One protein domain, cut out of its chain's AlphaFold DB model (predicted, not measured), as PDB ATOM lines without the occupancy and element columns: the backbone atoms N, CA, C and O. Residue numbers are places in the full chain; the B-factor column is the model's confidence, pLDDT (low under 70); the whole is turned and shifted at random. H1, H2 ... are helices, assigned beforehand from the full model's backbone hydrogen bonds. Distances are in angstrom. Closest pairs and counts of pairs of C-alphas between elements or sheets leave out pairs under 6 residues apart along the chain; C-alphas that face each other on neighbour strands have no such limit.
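What this domain is: This is residues 12 to 54 of the 275 residues of the protein "Uroporphyrinogen_deCOase domain-containing protein" of Patulibacter medicamentivorans (UniProt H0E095). One long helix, H3, has two short helices packed on it: H1 crosses it almost at a right angle, and H2 makes a corner with its first part. The printed part has 43 residues, with three named helices in the order H1, H2, H3 and no named strand: all helix. It is compact, with a radius of gyration of the C-alphas of 8.9 A and spans of 24 by 21 by 12 A.

How they stand to each other: H1, residues 20 to 25, touches H3, residues 37 to 51, about perpendicular at 80 degrees; their closest C-alphas, Gly 22 and Glu 47, are 4.2 A apart. H1 touches H2, residues 30 to 35, at a steep tilt of 59 degrees, opposite ways; the closest C-alphas, Asp 20 and Pro 30, are 5.3 A apart. H2 and H3 touch only at the corner, through residues 39 to 43 of H3 alone; the closest C-alphas, Ala 33 and Ala 40, are 4.4 A apart. In H1, H2 and H3 every O i to N i+4 pair is within hydrogen-bond range.

Where its parts are: H1 begins at C-alpha 20 (7.307, 52.168, -15.908). H3, 20.8 A long, ends at C-alpha 51 (4.871, 40.278, -18.254).

The domain as a whole: The printed part has no cut, and both links are tight. Mean pLDDT of the printed part is 70.1; 18 residues are under 70, among them residues 12 to 21.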
ATOM      1  N   PRO A  12      16.389  62.037 -22.654       54.84
ATOM      2  CA  PRO A  12      15.896  60.673 -22.527       54.84
ATOM      3  C   PRO A  12      17.029  59.661 -22.700       54.84
ATOM      4  O   PRO A  12      17.704  59.618 -23.728       54.84
ATOM      5  N   ALA A  13      17.229  58.796 -21.706       54.66
ATOM      6  CA  ALA A  13      18.071  57.629 -21.910       54.66
ATOM      7  C   ALA A  13      17.367  56.668 -22.888       54.66
ATOM      8  O   ALA A  13      16.138  56.551 -22.874       54.66
ATOM      9  N   PHE A  14      18.126  55.941 -23.716       60.62
ATOM     10  CA  PHE A  14      17.561  54.865 -24.539       60.62
ATOM     11  C   PHE A  14      17.152  53.691 -23.648       60.62
ATOM     12  O   PHE A  14      17.892  52.720 -23.461       60.62
ATOM     13  N   VAL A  15      15.974  53.809 -23.052       58.84
ATOM     14  CA  VAL A  15      15.440  52.847 -22.099       58.84
ATOM     15  C   VAL A  15      14.242  52.126 -22.700       58.84
ATOM     16  O   VAL A  15      13.536  52.690 -23.546       58.84
ATOM     17  N   PRO A  16      13.993  50.871 -22.295       59.25
ATOM     18  CA  PRO A  16      12.765  50.191 -22.663       59.25
ATOM     19  C   PRO A  16      11.545  50.991 -22.201       59.25
ATOM     20  O   PRO A  16      11.466  51.370 -21.034       59.25
ATOM     21  N   ARG A  17      10.569  51.197 -23.091       60.06
ATOM     22  CA  ARG A  17       9.259  51.789 -22.758       60.06
ATOM     23  C   ARG A  17       8.559  50.991 -21.652       60.06
ATOM     24  O   ARG A  17       7.858  51.543 -20.813       60.06
ATOM     25  N   THR A  18       8.832  49.690 -21.609       56.16
ATOM     26  CA  THR A  18       8.398  48.734 -20.585       56.16
ATOM     27  C   THR A  18       9.222  48.840 -19.290       56.16
ATOM     28  O   THR A  18       9.667  47.820 -18.765       56.16
ATOM     29  N   CYS A  19       9.559  50.046 -18.824       60.94
ATOM     30  CA  CYS A  19      10.226  50.234 -17.529       60.94
ATOM     31  C   CYS A  19       9.316  50.871 -16.472       60.94
ATOM     32  O   CYS A  19       9.622  50.774 -15.286       60.94
ATOM     33  N   ASP A  20       8.183  51.466 -16.851       68.25
ATOM     34  CA  ASP A  20       7.307  52.168 -15.908       68.25
ATOM     35  C   ASP A  20       6.627  51.224 -14.912       68.25
ATOM     36  O   ASP A  20       6.533  51.529 -13.719       68.25
ATOM     37  N   PHE A  21       6.132  50.074 -15.378       67.81
ATOM     38  CA  PHE A  21       5.468  49.114 -14.504       67.81
ATOM     39  C   PHE A  21       6.501  48.402 -13.624       67.81
ATOM     40  O   PHE A  21       6.306  48.288 -12.413       67.81
ATOM     41  N   GLY A  22       7.646  48.027 -14.194       71.62
ATOM     42  CA  GLY A  22       8.783  47.488 -13.451       71.62
ATOM     43  C   GLY A  22       9.319  48.436 -12.376       71.62
ATOM     44  O   GLY A  22       9.569  48.003 -11.253       71.62
ATOM     45  N   ALA A  23       9.437  49.732 -12.677       74.31
ATOM     46  CA  ALA A  23       9.883  50.746 -11.723       74.31
ATOM     47  C   ALA A  23       8.920  50.842 -10.535       74.31
ATOM     48  O   ALA A  23       9.348  50.752  -9.383       74.31
ATOM     49  N   ARG A  24       7.608  50.905 -10.807       79.00
ATOM     50  CA  ARG A  24       6.570  50.936  -9.765       79.00
ATOM     51  C   ARG A  24       6.623  49.712  -8.854       79.00
ATOM     52  O   ARG A  24       6.486  49.858  -7.642       79.00
ATOM     53  N   LEU A  25       6.861  48.523  -9.406       77.50
ATOM     54  CA  LEU A  25       6.999  47.293  -8.618       77.50
ATOM     55  C   LEU A  25       8.212  47.305  -7.684       77.50
ATOM     56  O   LEU A  25       8.176  46.690  -6.621       77.50
ATOM     57  N   LEU A  26       9.276  48.003  -8.075       80.62
ATOM     58  CA  LEU A  26      10.504  48.145  -7.295       80.62
ATOM     59  C   LEU A  26      10.470  49.350  -6.342       80.62
ATOM     60  O   LEU A  26      11.450  49.596  -5.640       80.62
ATOM     61  N   GLY A  27       9.372  50.113  -6.320       82.19
ATOM     62  CA  GLY A  27       9.281  51.365  -5.569       82.19
ATOM     63  C   GLY A  27      10.197  52.468  -6.112       82.19
ATOM     64  O   GLY A  27      10.515  53.409  -5.388       82.19
ATOM     65  N   ILE A  28      10.636  52.347  -7.367       80.69
ATOM     66  CA  ILE A  28      11.415  53.361  -8.073       80.69
ATOM     67  C   ILE A  28      10.431  54.323  -8.736       80.69
ATOM     68  O   ILE A  28       9.450  53.912  -9.359       80.69
ATOM     69  N   GLU A  29      10.690  55.618  -8.600       80.19
ATOM     70  CA  GLU A  29       9.902  56.644  -9.273       80.19
ATOM     71  C   GLU A  29      10.132  56.546 -10.807       80.19
ATOM     72  O   GLU A  29      11.285  56.438 -11.240       80.19
ATOM     73  N   PRO A  30       9.075  56.498 -11.644       70.44
ATOM     74  CA  PRO A  30       9.217  56.251 -13.083       70.44
ATOM     75  C   PRO A  30      10.128  57.239 -13.820       70.44
ATOM     76  O   PRO A  30      10.913  56.819 -14.671       70.44
ATOM     77  N   ALA A  31      10.096  58.532 -13.482       71.25
ATOM     78  CA  ALA A  31      10.997  59.493 -14.110       71.25
ATOM     79  C   ALA A  31      12.471  59.231 -13.771       71.25
ATOM     80  O   ALA A  31      13.350  59.344 -14.631       71.25
ATOM     81  N   ALA A  32      12.761  58.808 -12.543       71.12
ATOM     82  CA  ALA A  32      14.078  58.346 -12.137       71.12
ATOM     83  C   ALA A  32      14.539  57.131 -12.958       71.12
ATOM     84  O   ALA A  32      15.692  57.098 -13.386       71.12
ATOM     85  N   ALA A  33      13.653  56.169 -13.234       68.81
ATOM     86  CA  ALA A  33      13.972  55.024 -14.090       68.81
ATOM     87  C   ALA A  33      14.241  55.427 -15.552       68.81
ATOM     88  O   ALA A  33      14.979  54.736 -16.243       68.81
ATOM     89  N   ARG A  34      13.711  56.559 -16.022       67.31
ATOM     90  CA  ARG A  34      13.904  57.053 -17.398       67.31
ATOM     91  C   ARG A  34      15.108  57.976 -17.581       67.31
ATOM     92  O   ARG A  34      15.559  58.184 -18.703       67.31
ATOM     93  N   THR A  35      15.637  58.509 -16.485       66.81
ATOM     94  CA  THR A  35      16.812  59.399 -16.465       66.81
ATOM     95  C   THR A  35      18.071  58.692 -15.961       66.81
ATOM     96  O   THR A  35      19.184  59.123 -16.252       66.81
ATOM     97  N   ARG A  36      17.926  57.578 -15.225       70.44
ATOM     98  CA  ARG A  36      19.043  56.780 -14.706       70.44
ATOM     99  C   ARG A  36      19.088  55.412 -15.367       70.44
ATOM    100  O   ARG A  36      18.368  54.489 -15.001       70.44
ATOM    101  N   ALA A  37      20.043  55.270 -16.276       66.69
ATOM    102  CA  ALA A  37      20.352  54.056 -17.018       66.69
ATOM    103  C   ALA A  37      20.338  52.753 -16.185       66.69
ATOM    104  O   ALA A  37      19.789  51.743 -16.618       66.69
ATOM    105  N   ALA A  38      20.927  52.761 -14.985       70.12
ATOM    106  CA  ALA A  38      20.963  51.584 -14.116       70.12
ATOM    107  C   ALA A  38      19.570  51.193 -13.591       70.12
ATOM    108  O   ALA A  38      19.212  50.015 -13.629       70.12
ATOM    109  N   ASP A  39      18.776  52.171 -13.155       71.69
ATOM    110  CA  ASP A  39      17.419  51.952 -12.648       71.69
ATOM    111  C   ASP A  39      16.500  51.468 -13.773       71.69
ATOM    112  O   ASP A  39      15.737  50.522 -13.580       71.69
ATOM    113  N   ALA A  40      16.653  52.041 -14.971       69.81
ATOM    114  CA  ALA A  40      15.939  51.631 -16.173       69.81
ATOM    115  C   ALA A  40      16.117  50.144 -16.483       69.81
ATOM    116  O   ALA A  40      15.160  49.433 -16.779       69.81
ATOM    117  N   ILE A  41      17.361  49.667 -16.399       72.06
ATOM    118  CA  ILE A  41      17.711  48.273 -16.668       72.06
ATOM    119  C   ILE A  41      17.046  47.342 -15.661       72.06
ATOM    120  O   ILE A  41      16.507  46.302 -16.043       72.06
ATOM    121  N   VAL A  42      17.113  47.681 -14.372       75.88
ATOM    122  CA  VAL A  42      16.532  46.846 -13.314       75.88
ATOM    123  C   VAL A  42      15.008  46.828 -13.438       75.88
ATOM    124  O   VAL A  42      14.412  45.752 -13.398       75.88
ATOM    125  N   ALA A  43      14.392  47.986 -13.679       73.12
ATOM    126  CA  ALA A  43      12.960  48.112 -13.913       73.12
ATOM    127  C   ALA A  43      12.504  47.309 -15.143       73.12
ATOM    128  O   ALA A  43      11.606  46.476 -15.032       73.12
ATOM    129  N   ALA A  44      13.173  47.469 -16.286       73.06
ATOM    130  CA  ALA A  44      12.839  46.742 -17.507       73.06
ATOM    131  C   ALA A  44      13.003  45.221 -17.358       73.06
ATOM    132  O   ALA A  44      12.185  44.460 -17.874       73.06
ATOM    133  N   ARG A  45      14.023  44.753 -16.622       75.81
ATOM    134  CA  ARG A  45      14.182  43.324 -16.294       75.81
ATOM    135  C   ARG A  45      13.020  42.805 -15.455       75.81
ATOM    136  O   ARG A  45      12.465  41.761 -15.783       75.81
ATOM    137  N   GLN A  46      12.643  43.538 -14.407       77.69
ATOM    138  CA  GLN A  46      11.548  43.149 -13.522       77.69
ATOM    139  C   GLN A  46      10.217  43.062 -14.279       77.69
ATOM    140  O   GLN A  46       9.473  42.094 -14.124       77.69
ATOM    141  N   GLU A  47       9.925  44.058 -15.114       72.25
ATOM    142  CA  GLU A  47       8.721  44.083 -15.943       72.25
ATOM    143  C   GLU A  47       8.707  42.933 -16.950       72.25
ATOM    144  O   GLU A  47       7.718  42.207 -17.051       72.25
ATOM    145  N   ARG A  48       9.829  42.704 -17.638       74.38
ATOM    146  CA  ARG A  48       9.997  41.583 -18.562       74.38
ATOM    147  C   ARG A  48       9.754  40.237 -17.887       74.38
ATOM    148  O   ARG A  48       9.044  39.409 -18.447       74.38
ATOM    149  N   ASP A  49      10.355  39.989 -16.728       79.19
ATOM    150  CA  ASP A  49      10.277  38.680 -16.069       79.19
ATOM    151  C   ASP A  49       8.837  38.323 -15.670       79.19
ATOM    152  O   ASP A  49       8.458  37.145 -15.687       79.19
ATOM    153  N   LEU A  50       8.030  39.346 -15.375       71.00
ATOM    154  CA  LEU A  50       6.625  39.219 -15.006       71.00
ATOM    155  C   LEU A  50       5.685  39.168 -16.210       71.00
ATOM    156  O   LEU A  50       4.860  38.261 -16.294       71.00
ATOM    157  N   LEU A  51       5.793  40.134 -17.124       68.81
ATOM    158  CA  LEU A  51       4.871  40.278 -18.254       68.81
ATOM    159  C   LEU A  51       5.241  39.376 -19.432       68.81
ATOM    160  O   LEU A  51       4.374  39.036 -20.230       68.81
ATOM    161  N   ARG A  52       6.519  38.985 -19.533       72.12
ATOM    162  CA  ARG A  52       7.101  38.208 -20.637       72.12
ATOM    163  C   ARG A  52       6.623  38.710 -22.002       72.12
ATOM    164  O   ARG A  52       6.067  37.916 -22.764       72.12
ATOM    165  N   PRO A  53       6.805  40.013 -22.300       67.88
ATOM    166  CA  PRO A  53       6.290  40.572 -23.537       67.88
ATOM    167  C   PRO A  53       6.942  39.872 -24.729       67.88
ATOM    168  O   PRO A  53       8.022  39.301 -24.637       67.88
ATOM    169  N   ASP A  54       6.305  39.897 -25.880       67.25
ATOM    170  CA  ASP A  54       6.882  39.258 -27.063       67.25
ATOM    171  C   ASP A  54       7.906  40.151 -27.776       67.25
ATOM    172  O   ASP A  54       8.716  39.657 -28.554       67.25
TER     173      ASP A  54